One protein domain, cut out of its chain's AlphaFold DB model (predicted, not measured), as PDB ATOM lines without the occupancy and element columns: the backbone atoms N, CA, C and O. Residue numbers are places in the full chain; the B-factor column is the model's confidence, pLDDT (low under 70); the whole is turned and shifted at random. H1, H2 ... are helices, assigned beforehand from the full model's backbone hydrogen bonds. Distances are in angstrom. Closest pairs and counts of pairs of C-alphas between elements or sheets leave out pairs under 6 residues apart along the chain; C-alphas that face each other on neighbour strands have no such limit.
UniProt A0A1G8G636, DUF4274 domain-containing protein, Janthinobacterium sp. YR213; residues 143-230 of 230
ATOM      1  N   PHE A 143      -5.801 -14.025  -1.932       94.50
ATOM      2  CA  PHE A 143      -5.118 -14.989  -2.788       94.50
ATOM      3  C   PHE A 143      -4.891 -14.419  -4.193       94.50
ATOM      4  O   PHE A 143      -3.792 -14.525  -4.729       94.50
ATOM      5  N   ALA A 144      -5.889 -13.715  -4.734       91.50
ATOM      6  CA  ALA A 144      -5.791 -12.969  -5.987       91.50
ATOM      7  C   ALA A 144      -4.589 -12.007  -6.010       91.50
ATOM      8  O   ALA A 144      -3.795 -12.009  -6.947       91.50
ATOM      9  N   THR A 145      -4.415 -11.220  -4.943       94.00
ATOM     10  CA  THR A 145      -3.285 -10.293  -4.784       94.00
ATOM     11  C   THR A 145      -1.952 -11.032  -4.731       94.00
ATOM     12  O   THR A 145      -0.992 -10.637  -5.394       94.00
ATOM     13  N   ALA A 146      -1.890 -12.129  -3.975       96.31
ATOM     14  CA  ALA A 146      -0.688 -12.946  -3.878       96.31
ATOM     15  C   ALA A 146      -0.311 -13.593  -5.217       96.31
ATOM     16  O   ALA A 146       0.871 -13.646  -5.547       96.31
ATOM     17  N   LEU A 147      -1.296 -14.021  -6.009       93.62
ATOM     18  CA  LEU A 147      -1.079 -14.606  -7.328       93.62
ATOM     19  C   LEU A 147      -0.498 -13.585  -8.319       93.62
ATOM     20  O   LEU A 147       0.438 -13.920  -9.045       93.62
ATOM     21  N   CYS A 148      -0.980 -12.334  -8.298       91.69
ATOM     22  CA  CYS A 148      -0.388 -11.242  -9.082       91.69
ATOM     23  C   CYS A 148       1.081 -11.016  -8.712       91.69
ATOM     24  O   CYS A 148       1.941 -10.986  -9.588       91.69
ATOM     25  N   ILE A 149       1.386 -10.907  -7.412       95.00
ATOM     26  CA  ILE A 149       2.768 -10.754  -6.934       95.00
ATOM     27  C   ILE A 149       3.628 -11.935  -7.382       95.00
ATOM     28  O   ILE A 149       4.740 -11.720  -7.862       95.00
ATOM     29  N   TYR A 150       3.126 -13.161  -7.217       95.19
ATOM     30  CA  TYR A 150       3.858 -14.382  -7.528       95.19
ATOM     31  C   TYR A 150       4.297 -14.388  -8.990       95.19
ATOM     32  O   TYR A 150       5.492 -14.451  -9.258       95.19
ATOM     33  N   TRP A 151       3.364 -14.230  -9.930       91.31
ATOM     34  CA  TRP A 151       3.678 -14.314 -11.359       91.31
ATOM     35  C   TRP A 151       4.437 -13.109 -11.906       91.31
ATOM     36  O   TRP A 151       5.329 -13.297 -12.732       91.31
ATOM     37  N   ALA A 152       4.181 -11.904 -11.396       89.81
ATOM     38  CA  ALA A 152       4.966 -10.727 -11.760       89.81
ATOM     39  C   ALA A 152       6.447 -10.836 -11.340       89.81
ATOM     40  O   ALA A 152       7.308 -10.212 -11.951       89.81
ATOM     41  N   ASN A 153       6.761 -11.667 -10.337       91.00
ATOM     42  CA  ASN A 153       8.130 -11.956  -9.894       91.00
ATOM     43  C   ASN A 153       8.738 -13.217 -10.540       91.00
ATOM     44  O   ASN A 153       9.723 -13.745 -10.031       91.00
ATOM     45  N   GLN A 154       8.165 -13.692 -11.652       88.56
ATOM     46  CA  GLN A 154       8.759 -14.693 -12.551       88.56
ATOM     47  C   GLN A 154       9.316 -15.943 -11.829       88.56
ATOM     48  O   GLN A 154      10.505 -16.260 -11.908       88.56
ATOM     49  N   PRO A 155       8.461 -16.727 -11.149       92.38
ATOM     50  CA  PRO A 155       8.890 -17.886 -10.361       92.38
ATOM     51  C   PRO A 155       9.585 -18.940 -11.231       92.38
ATOM     52  O   PRO A 155      10.458 -19.667 -10.756       92.38
ATOM     53  N   GLY A 156       9.244 -18.998 -12.524       91.06
ATOM     54  CA  GLY A 156       9.842 -19.902 -13.503       91.06
ATOM     55  C   GLY A 156      11.370 -19.845 -13.540       91.06
ATOM     56  O   GLY A 156      11.993 -20.899 -13.649       91.06
ATOM     57  N   ASP A 157      11.970 -18.668 -13.356       90.62
ATOM     58  CA  ASP A 157      13.427 -18.493 -13.373       90.62
ATOM     59  C   ASP A 157      14.095 -19.170 -12.173       90.62
ATOM     60  O   ASP A 157      15.108 -19.868 -12.306       90.62
ATOM     61  N   HIS A 158      13.479 -19.050 -10.996       94.06
ATOM     62  CA  HIS A 158      13.930 -19.749  -9.797       94.06
ATOM     63  C   HIS A 158      13.781 -21.260  -9.948       94.06
ATOM     64  O   HIS A 158      14.701 -22.012  -9.633       94.06
ATOM     65  N   TYR A 159      12.652 -21.717 -10.483       94.31
ATOM     66  CA  TYR A 159      12.426 -23.133 -10.747       94.31
ATOM     67  C   TYR A 159      13.411 -23.691 -11.787       94.31
ATOM     68  O   TYR A 159      13.932 -24.790 -11.601       94.31
ATOM     69  N   ALA A 160      13.735 -22.940 -12.841       91.88
ATOM     70  CA  ALA A 160      14.725 -23.326 -13.846       91.88
ATOM     71  C   ALA A 160      16.125 -23.492 -13.261       91.88
ATOM     72  O   ALA A 160      16.817 -24.456 -13.595       91.88
ATOM     73  N   ARG A 161      16.520 -22.599 -12.352       93.19
ATOM     74  CA  ARG A 161      17.850 -22.625 -11.742       93.19
ATOM     75  C   ARG A 161      17.967 -23.602 -10.570       93.19
ATOM     76  O   ARG A 161      18.950 -24.332 -10.488       93.19
ATOM     77  N   TYR A 162      16.976 -23.640  -9.682       94.50
ATOM     78  CA  TYR A 162      17.064 -24.325  -8.385       94.50
ATOM     79  C   TYR A 162      16.109 -25.511  -8.235       94.50
ATOM     80  O   TYR A 162      16.217 -26.254  -7.267       94.50
ATOM     81  N   LYS A 163      15.187 -25.738  -9.182       91.88
ATOM     82  CA  LYS A 163      14.117 -26.762  -9.152       91.88
ATOM     83  C   LYS A 163      13.027 -26.549  -8.100       91.88
ATOM     84  O   LYS A 163      11.914 -27.009  -8.344       91.88
ATOM     85  N   THR A 164      13.315 -25.909  -6.971       93.44
ATOM     86  CA  THR A 164      12.340 -25.534  -5.935       93.44
ATOM     87  C   THR A 164      12.683 -24.167  -5.350       93.44
ATOM     88  O   THR A 164      13.835 -23.729  -5.409       93.44
ATOM     89  N   LEU A 165      11.691 -23.496  -4.760       95.25
ATOM     90  CA  LEU A 165      11.930 -22.239  -4.053       95.25
ATOM     91  C   LEU A 165      12.672 -22.430  -2.728       95.25
ATOM     92  O   LEU A 165      13.390 -21.526  -2.326       95.25
ATOM     93  N   ASP A 166      12.554 -23.586  -2.069       95.38
ATOM     94  CA  ASP A 166      13.341 -23.887  -0.863       95.38
ATOM     95  C   ASP A 166      14.844 -23.861  -1.167       95.38
ATOM     96  O   ASP A 166      15.592 -23.148  -0.506       95.38
ATOM     97  N   LEU A 167      15.267 -24.522  -2.250       95.19
ATOM     98  CA  LEU A 167      16.662 -24.493  -2.702       95.19
ATOM     99  C   LEU A 167      17.088 -23.097  -3.176       95.19
ATOM    100  O   LEU A 167      18.232 -22.700  -2.983       95.19
ATOM    101  N   ALA A 168      16.174 -22.329  -3.777       95.88
ATOM    102  CA  ALA A 168      16.455 -20.944  -4.150       95.88
ATOM    103  C   ALA A 168      16.672 -20.038  -2.921       95.88
ATOM    104  O   ALA A 168      17.475 -19.109  -2.985       95.88
ATOM    105  N   CYS A 169      15.985 -20.307  -1.805       96.75
ATOM    106  CA  CYS A 169      16.170 -19.594  -0.540       96.75
ATOM    107  C   CYS A 169      17.510 -19.919   0.139       96.75
ATOM    108  O   CYS A 169      17.977 -19.120   0.943       96.75
ATOM    109  N   GLU A 170      18.147 -21.051  -0.159       97.25
ATOM    110  CA  GLU A 170      19.447 -21.406   0.431       97.25
ATOM    111  C   GLU A 170      20.615 -20.593  -0.163       97.25
ATOM    112  O   GLU A 170      21.621 -20.372   0.513       97.25
ATOM    113  N   ASP A 171      20.487 -20.089  -1.399       95.62
ATOM    114  CA  ASP A 171      21.503 -19.242  -2.039       95.62
ATOM    115  C   ASP A 171      21.389 -17.782  -1.564       95.62
ATOM    116  O   ASP A 171      20.834 -16.918  -2.245       95.62
ATOM    117  N   ILE A 172      21.922 -17.499  -0.372       94.69
ATOM    118  CA  ILE A 172      21.902 -16.161   0.253       94.69
ATOM    119  C   ILE A 172      22.726 -15.102  -0.498       94.69
ATOM    120  O   ILE A 172      22.624 -13.914  -0.195       94.69
ATOM    121  N   HIS A 173      23.570 -15.516  -1.447       93.62
ATOM    122  CA  HIS A 173      24.419 -14.621  -2.235       93.62
ATOM    123  C   HIS A 173      23.809 -14.281  -3.599       93.62
ATOM    124  O   HIS A 173      24.283 -13.363  -4.271       93.62
ATOM    125  N   ALA A 174      22.751 -14.982  -4.016       92.38
ATOM    126  CA  ALA A 174      22.022 -14.639  -5.224       92.38
ATOM    127  C   ALA A 174      21.364 -13.259  -5.091       92.38
ATOM    128  O   ALA A 174      20.641 -12.985  -4.137       92.38
ATOM    129  N   LEU A 175      21.515 -12.414  -6.118       89.38
ATOM    130  CA  LEU A 175      20.809 -11.126  -6.195       89.38
ATOM    131  C   LEU A 175      19.281 -11.300  -6.109       89.38
ATOM    132  O   LEU A 175      18.583 -10.446  -5.581       89.38
ATOM    133  N   SER A 176      18.772 -12.443  -6.576       91.81
ATOM    134  CA  SER A 176      17.359 -12.818  -6.534       91.81
ATOM    135  C   SER A 176      16.930 -13.487  -5.218       91.81
ATOM    136  O   SER A 176      15.799 -13.957  -5.128       91.81
ATOM    137  N   HIS A 177      17.802 -13.601  -4.209       94.75
ATOM    138  CA  HIS A 177      17.492 -14.294  -2.951       94.75
ATOM    139  C   HIS A 177      16.232 -13.724  -2.280       94.75
ATOM    140  O   HIS A 177      15.336 -14.464  -1.881       94.75
ATOM    141  N   ALA A 178      16.113 -12.396  -2.235       94.56
ATOM    142  CA  ALA A 178      14.963 -11.720  -1.645       94.56
ATOM    143  C   ALA A 178      13.641 -12.073  -2.372       94.56
ATOM    144  O   ALA A 178      12.618 -12.302  -1.724       94.56
ATOM    145  N   ASN A 179      13.675 -12.197  -3.705       95.31
ATOM    146  CA  ASN A 179      12.539 -12.653  -4.510       95.31
ATOM    147  C   ASN A 179      12.196 -14.118  -4.210       95.31
ATOM    148  O   ASN A 179      11.026 -14.428  -4.004       95.31
ATOM    149  N   ALA A 180      13.196 -15.001  -4.101       96.94
ATOM    150  CA  ALA A 180      12.974 -16.402  -3.736       96.94
ATOM    151  C   ALA A 180      12.255 -16.527  -2.384       96.94
ATOM    152  O   ALA A 180      11.273 -17.261  -2.277       96.94
ATOM    153  N   VAL A 181      12.681 -15.751  -1.381       97.69
ATOM    154  CA  VAL A 181      12.054 -15.722  -0.049       97.69
ATOM    155  C   VAL A 181      10.600 -15.241  -0.117       97.69
ATOM    156  O   VAL A 181       9.723 -15.850   0.501       97.69
ATOM    157  N   LEU A 182      10.315 -14.183  -0.884       98.00
ATOM    158  CA  LEU A 182       8.946 -13.698  -1.097       98.00
ATOM    159  C   LEU A 182       8.063 -14.766  -1.756       98.00
ATOM    160  O   LEU A 182       6.970 -15.051  -1.261       98.00
ATOM    161  N   LEU A 183       8.535 -15.366  -2.848       98.00
ATOM    162  CA  LEU A 183       7.797 -16.392  -3.579       98.00
ATOM    163  C   LEU A 183       7.543 -17.621  -2.697       98.00
ATOM    164  O   LEU A 183       6.419 -18.117  -2.651       98.00
ATOM    165  N   ASN A 184       8.548 -18.068  -1.936       97.44
ATOM    166  CA  ASN A 184       8.419 -19.209  -1.029       97.44
ATOM    167  C   ASN A 184       7.364 -18.925   0.053       97.44
ATOM    168  O   ASN A 184       6.479 -19.744   0.302       97.44
ATOM    169  N   LYS A 185       7.371 -17.710   0.621       97.56
ATOM    170  CA  LYS A 185       6.342 -17.276   1.577       97.56
ATOM    171  C   LYS A 185       4.938 -17.358   0.977       97.56
ATOM    172  O   LYS A 185       4.019 -17.790   1.670       97.56
ATOM    173  N   ILE A 186       4.759 -16.971  -0.288       98.19
ATOM    174  CA  ILE A 186       3.471 -17.105  -0.982       98.19
ATOM    175  C   ILE A 186       3.079 -18.579  -1.093       98.19
ATOM    176  O   ILE A 186       1.972 -18.926  -0.692       98.19
ATOM    177  N   GLU A 187       3.974 -19.462  -1.544       97.19
ATOM    178  CA  GLU A 187       3.670 -20.897  -1.640       97.19
ATOM    179  C   GLU A 187       3.280 -21.512  -0.304       97.19
ATOM    180  O   GLU A 187       2.318 -22.276  -0.231       97.19
ATOM    181  N   TYR A 188       4.013 -21.178   0.754       96.19
ATOM    182  CA  TYR A 188       3.728 -21.675   2.090       96.19
ATOM    183  C   TYR A 188       2.342 -21.222   2.565       96.19
ATOM    184  O   TYR A 188       1.536 -22.045   2.999       96.19
ATOM    185  N   LYS A 189       2.013 -19.929   2.416       96.44
ATOM    186  CA  LYS A 189       0.678 -19.412   2.761       96.44
ATOM    187  C   LYS A 189      -0.429 -20.040   1.903       96.44
ATOM    188  O   LYS A 189      -1.504 -20.314   2.435       96.44
ATOM    189  N   THR A 190      -0.176 -20.295   0.618       95.38
ATOM    190  CA  THR A 190      -1.128 -20.966  -0.278       95.38
ATOM    191  C   THR A 190      -1.394 -22.398   0.174       95.38
ATOM    192  O   THR A 190      -2.553 -22.769   0.331       95.38
ATOM    193  N   LYS A 191      -0.345 -23.179   0.474       93.88
ATOM    194  CA  LYS A 191      -0.469 -24.562   0.976       93.88
ATOM    195  C   LYS A 191      -1.258 -24.640   2.285       93.88
ATOM    196  O   LYS A 191      -1.961 -25.616   2.520       93.88
ATOM    197  N   LEU A 192      -1.151 -23.613   3.131       94.50
ATOM    198  CA  LEU A 192      -1.924 -23.509   4.371       94.50
ATOM    199  C   LEU A 192      -3.357 -22.986   4.173       94.50
ATOM    200  O   LEU A 192      -4.144 -23.040   5.114       94.50
ATOM    201  N   GLY A 193      -3.702 -22.451   2.998       93.19
ATOM    202  CA  GLY A 193      -5.030 -21.898   2.723       93.19
ATOM    203  C   GLY A 193      -5.379 -20.650   3.542       93.19
ATOM    204  O   GLY A 193      -6.551 -20.414   3.819       93.19
ATOM    205  N   ILE A 194      -4.386 -19.851   3.956       93.56
ATOM    206  CA  ILE A 194      -4.580 -18.727   4.900       93.56
ATOM    207  C   ILE A 194      -4.724 -17.349   4.237       93.56
ATOM    208  O   ILE A 194      -4.642 -16.322   4.914       93.56
ATOM    209  N   PHE A 195      -4.882 -17.300   2.917       94.06
ATOM    210  CA  PHE A 195      -5.216 -16.060   2.221       94.06
ATOM    211  C   PHE A 195      -6.718 -15.771   2.301       94.06
ATOM    212  O   PHE A 195      -7.536 -16.691   2.295       94.06
ATOM    213  N   ALA A 196      -7.080 -14.487   2.320       86.56
ATOM    214  CA  ALA A 196      -8.468 -14.082   2.122       86.56
ATOM    215  C   ALA A 196      -8.935 -14.438   0.694       86.56
ATOM    216  O   ALA A 196      -8.125 -14.497  -0.235       86.56
ATOM    217  N   GLN A 197     -10.234 -14.705   0.530       85.25
ATOM    218  CA  GLN A 197     -10.822 -15.239  -0.710       85.25
ATOM    219  C   GLN A 197     -12.066 -14.456  -1.156       85.25
ATOM    220  O   GLN A 197     -13.117 -15.038  -1.417       85.25
ATOM    221  N   ILE A 198     -11.985 -13.127  -1.171       79.06
ATOM    222  CA  ILE A 198     -13.116 -12.253  -1.514       79.06
ATOM    223  C   ILE A 198     -13.044 -11.855  -2.992       79.06
ATOM    224  O   ILE A 198     -14.061 -11.818  -3.684       79.06
ATOM    225  N   LEU A 199     -11.841 -11.571  -3.480       81.00
ATOM    226  CA  LEU A 199     -11.559 -11.178  -4.846       81.00
ATOM    227  C   LEU A 199     -11.582 -12.385  -5.789       81.00
ATOM    228  O   LEU A 199     -11.080 -13.460  -5.440       81.00
ATOM    229  N   PRO A 200     -12.104 -12.207  -7.015       84.25
ATOM    230  CA  PRO A 200     -11.960 -13.211  -8.054       84.25
ATOM    231  C   PRO A 200     -10.481 -13.410  -8.396       84.25
ATOM    232  O   PRO A 200      -9.673 -12.481  -8.329       84.25
ATOM    233  N   ILE A 201     -10.126 -14.635  -8.784       83.25
ATOM    234  CA  ILE A 201      -8.771 -14.947  -9.233       83.25
ATOM    235  C   ILE A 201      -8.512 -14.211 -10.566       83.25
ATOM    236  O   ILE A 201      -9.300 -14.387 -11.498       83.25
ATOM    237  N   PRO A 202      -7.437 -13.404 -10.669       79.81
ATOM    238  CA  PRO A 202      -7.077 -12.701 -11.895       79.81
ATOM    239  C   PRO A 202      -6.700 -13.656 -13.013       79.81
ATOM    240  O   PRO A 202      -6.043 -14.670 -12.767       79.81
ATOM    241  N   ASP A 203      -6.950 -13.233 -14.253       78.00
ATOM    242  CA  ASP A 203      -6.114 -13.699 -15.352       78.00
ATOM    243  C   ASP A 203      -4.739 -13.022 -15.260       78.00
ATOM    244  O   ASP A 203      -4.586 -11.827 -15.508       78.00
ATOM    245  N   VAL A 204      -3.738 -13.803 -14.878       80.31
ATOM    246  CA  VAL A 204      -2.338 -13.379 -14.749       80.31
ATOM    247  C   VAL A 204      -1.512 -13.712 -16.000       80.31
ATOM    248  O   VAL A 204      -0.285 -13.610 -15.978       80.31
ATOM    249  N   ALA A 205      -2.164 -14.080 -17.112       74.88
ATOM    250  CA  ALA A 205      -1.530 -14.356 -18.403       74.88
ATOM    251  C   ALA A 205      -0.606 -13.243 -18.891       74.88
ATOM    252  O   ALA A 205       0.367 -13.513 -19.585       74.88
ATOM    253  N   CYS A 206      -0.899 -11.987 -18.548       74.38
ATOM    254  CA  CYS A 206      -0.104 -10.846 -18.990       74.38
ATOM    255  C   CYS A 206       1.325 -10.835 -18.426       74.38
ATOM    256  O   CYS A 206       2.160 -10.112 -18.957       74.38
ATOM    257  N   PHE A 207       1.613 -11.625 -17.386       75.19
ATOM    258  CA  PHE A 207       2.970 -11.829 -16.868       75.19
ATOM    259  C   PHE A 207       3.721 -12.965 -17.579       75.19
ATOM    260  O   PHE A 207       4.854 -13.274 -17.217       75.19
ATOM    261  N   LEU A 208       3.092 -13.622 -18.557       73.69
ATOM    262  CA  LEU A 208       3.619 -14.797 -19.235       73.69
ATOM    263  C   LEU A 208       3.773 -14.533 -20.733       73.69
ATOM    264  O   LEU A 208       2.793 -14.317 -21.440       73.69
ATOM    265  N   ASP A 209       4.995 -14.676 -21.245       72.44
ATOM    266  CA  ASP A 209       5.245 -14.608 -22.693       72.44
ATOM    267  C   ASP A 209       4.654 -15.813 -23.448       72.44
ATOM    268  O   ASP A 209       4.373 -15.751 -24.645       72.44
ATOM    269  N   ARG A 210       4.490 -16.950 -22.758       75.25
ATOM    270  CA  ARG A 210       3.968 -18.206 -23.315       75.25
ATOM    271  C   ARG A 210       3.268 -19.042 -22.253       75.25
ATOM    272  O   ARG A 210       3.618 -18.972 -21.076       75.25
ATOM    273  N   LYS A 211       2.347 -19.909 -22.690       79.38
ATOM    274  CA  LYS A 211       1.685 -20.882 -21.811       79.38
ATOM    275  C   LYS A 211       2.731 -21.789 -21.141       79.38
ATOM    276  O   LYS A 211       3.463 -22.471 -21.864       79.38
ATOM    277  N   PRO A 212       2.816 -21.827 -19.802       82.75
ATOM    278  CA  PRO A 212       3.743 -22.712 -19.117       82.75
ATOM    279  C   PRO A 212       3.271 -24.166 -19.243       82.75
ATOM    280  O   PRO A 212       2.101 -24.474 -19.012       82.75
ATOM    281  N   ASP A 213       4.182 -25.071 -19.600       86.62
ATOM    282  CA  ASP A 213       3.911 -26.508 -19.582       86.62
ATOM    283  C   ASP A 213       4.237 -27.077 -18.196       86.62
ATOM    284  O   ASP A 213       5.388 -27.367 -17.863       86.62
ATOM    285  N   TYR A 214       3.205 -27.227 -17.367       88.81
ATOM    286  CA  TYR A 214       3.328 -27.776 -16.015       88.81
ATOM    287  C   TYR A 214       3.473 -29.306 -15.977       88.81
ATOM    288  O   TYR A 214       3.551 -29.874 -14.889       88.81
ATOM    289  N   SER A 215       3.492 -29.990 -17.128       87.44
ATOM    290  CA  SER A 215       3.749 -31.436 -17.193       87.44
ATOM    291  C   SER A 215       5.244 -31.774 -17.203       87.44
ATOM    292  O   SER A 215       5.626 -32.914 -16.935       87.44
ATOM    293  N   VAL A 216       6.103 -30.778 -17.445       86.06
ATOM    294  CA  VAL A 216       7.553 -30.950 -17.553       86.06
ATOM    295  C   VAL A 216       8.308 -30.213 -16.449       86.06
ATOM    296  O   VAL A 216       7.863 -29.210 -15.884       86.06
ATOM    297  N   LYS A 217       9.501 -30.718 -16.120       83.62
ATOM    298  CA  LYS A 217      10.421 -30.010 -15.225       83.62
ATOM    299  C   LYS A 217      10.940 -28.735 -15.905       83.62
ATOM    300  O   LYS A 217      11.193 -28.756 -17.106       83.62
ATOM    301  N   PRO A 218      11.148 -27.653 -15.140       83.19
ATOM    302  CA  PRO A 218      11.022 -27.568 -13.680       83.19
ATOM    303  C   PRO A 218       9.610 -27.187 -13.190       83.19
ATOM    304  O   PRO A 218       9.346 -27.258 -11.994       83.19
ATOM    305  N   LEU A 219       8.709 -26.796 -14.096       87.00
ATOM    306  CA  LEU A 219       7.427 -26.159 -13.771       87.00
ATOM    307  C   LEU A 219       6.410 -27.107 -13.129       87.00
ATOM    308  O   LEU A 219       5.521 -26.651 -12.414       87.00
ATOM    309  N   ILE A 220       6.579 -28.421 -13.296       90.94
ATOM    310  CA  ILE A 220       5.817 -29.442 -12.557       90.94
ATOM    311  C   ILE A 220       5.911 -29.281 -11.030       90.94
ATOM    312  O   ILE A 220       5.017 -29.727 -10.312       90.94
ATOM    313  N   ASN A 221       6.962 -28.625 -10.532       91.56
ATOM    314  CA  ASN A 221       7.173 -28.405  -9.104       91.56
ATOM    315  C   ASN A 221       6.444 -27.156  -8.561       91.56
ATOM    316  O   ASN A 221       6.462 -26.941  -7.350       91.56
ATOM    317  N   ILE A 222       5.820 -26.337  -9.419       92.81
ATOM    318  CA  ILE A 222       4.975 -25.214  -8.981       92.81
ATOM    319  C   ILE A 222       3.669 -25.785  -8.399       92.81
ATOM    320  O   ILE A 222       3.050 -26.631  -9.064       92.81
ATOM    321  N   PRO A 223       3.219 -25.357  -7.201       92.75
ATOM    322  CA  PRO A 223       1.949 -25.790  -6.609       92.75
ATOM    323  C   PRO A 223       0.762 -25.577  -7.549       92.75
ATOM    324  O   PRO A 223       0.707 -24.562  -8.239       92.75
ATOM    325  N   VAL A 224      -0.183 -26.523  -7.586       91.38
ATOM    326  CA  VAL A 224      -1.298 -26.524  -8.555       91.38
ATOM    327  C   VAL A 224      -2.147 -25.263  -8.440       91.38
ATOM    328  O   VAL A 224      -2.520 -24.684  -9.452       91.38
ATOM    329  N   GLU A 225      -2.379 -24.806  -7.217       91.12
ATOM    330  CA  GLU A 225      -3.164 -23.619  -6.890       91.12
ATOM    331  C   GLU A 225      -2.554 -22.342  -7.478       91.12
ATOM    332  O   GLU A 225      -3.274 -21.399  -7.784       91.12
ATOM    333  N   LEU A 226      -1.231 -22.312  -7.652       92.25
ATOM    334  CA  LEU A 226      -0.506 -21.168  -8.200       92.25
ATOM    335  C   LEU A 226      -0.321 -21.257  -9.717       92.25
ATOM    336  O   LEU A 226       0.256 -20.343 -10.296       92.25
ATOM    337  N   ARG A 227      -0.771 -22.327 -10.383       90.00
ATOM    338  CA  ARG A 227      -0.620 -22.489 -11.837       90.00
ATOM    339  C   ARG A 227      -1.624 -21.624 -12.595       90.00
ATOM    340  O   ARG A 227      -2.769 -21.467 -12.188       90.00
ATOM    341  N   VAL A 228      -1.193 -21.107 -13.741       81.50
ATOM    342  CA  VAL A 228      -2.012 -20.290 -14.640       81.50
ATOM    343  C   VAL A 228      -2.495 -21.159 -15.783       81.50
ATOM    344  O   VAL A 228      -1.707 -21.651 -16.592       81.50
ATOM    345  N   HIS A 229      -3.803 -21.343 -15.867       69.75
ATOM    346  CA  HIS A 229      -4.423 -22.075 -16.959       69.75
ATOM    347  C   HIS A 229      -4.981 -21.073 -17.971       69.75
ATOM    348  O   HIS A 229      -6.084 -20.573 -17.790       69.75
ATOM    349  N   LEU A 230      -4.179 -20.775 -19.005       59.50
ATOM    350  CA  LEU A 230      -4.618 -20.036 -20.201       59.50
ATOM    351  C   LEU A 230      -5.655 -20.823 -21.002       59.50
ATOM    352  O   LEU A 230      -5.415 -22.049 -21.175       59.50
TER     353      LEU A 230
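This is residues 143 to 230 of the 230 residues of the protein "DUF4274 domain-containing protein" of Janthinobacterium sp. YR213 (UniProt A0A1G8G636). One long helix, H4, makes a base along the longest axis; the three shorter helices pack on it, H1 towards one end of that axis and H2 and H3 towards the other. After H4 a long stretch with no named element, residues 192 to 230, runs past the first residues of H1 and then arcs over the side of H1 and H2 that is away from H4. The printed part has 88 residues, with four named helices in the order H1, H2, H3, H4 and no named strand; the class is all helix, though under half of the residues, 39 of 88, are in named elements. The whole is compact, with a radius of gyration of the C-alphas of 12.6 A and spans of 37 by 27 by 19 A.

H4, the longest helix, covers residues 177 to 191 and measures 21.1 A from first to last C-alpha, from C-alpha 177 at (17.492, -14.294, -2.951) to C-alpha 191 at (-0.469, -24.562, 0.976). H1 covers residues 143 to 152, 14.2 A, beginning with C-alpha 143 at (-5.118, -14.989, -2.788). H2 covers residues 155 to 162, 10.6 A, and H3 covers residues 165 to 170, 8.8 A.

H4 is the hub, touching the three other helices. H3 and H4 touch and form a helical hairpin, running opposite ways at a steep tilt of 41 degrees; their closest C-alphas, those of Cys 169 and Ala 180, are 5.5 A apart. H1 touches H4 at a shallow tilt of 31 degrees, opposite ways, with the C-alphas of Tyr 150 and Leu 183 closest at 5.9 A. H2 and H4 only just touch, with 3 pairs of C-alphas within 8 A, and H4 does so with residues 180 to 183 alone; the closest C-alphas are those of His 158 and Ala 180, 7.0 A apart. Their steep tilt of 69 degrees is only just short of about perpendicular. Helix packing is mostly crossed, but only just, with 1 of 3 pairs at a shallow tilt. H2 and H3 touch only at the corner by their link, the C-alphas of Tyr 162 and Ala 168 being closest at 5.5 A. H1 and H2 meet only through their link, and H1 and H3 are apart. In H1, H2, H3 and H4 every O i to N i+4 pair is within hydrogen-bond range.

The two C-alphas farthest apart, those of His 173 and Ile 198, are 37.6 A apart. The printed part has no cut and ends at Leu 230, the chain's last residue. The links H1 to H2 and H2 to H3 are tight, the link H3 to H4 is short, and no link is long. The mean pLDDT of the printed part is 89.6, and residues 229 to 230 are under 70.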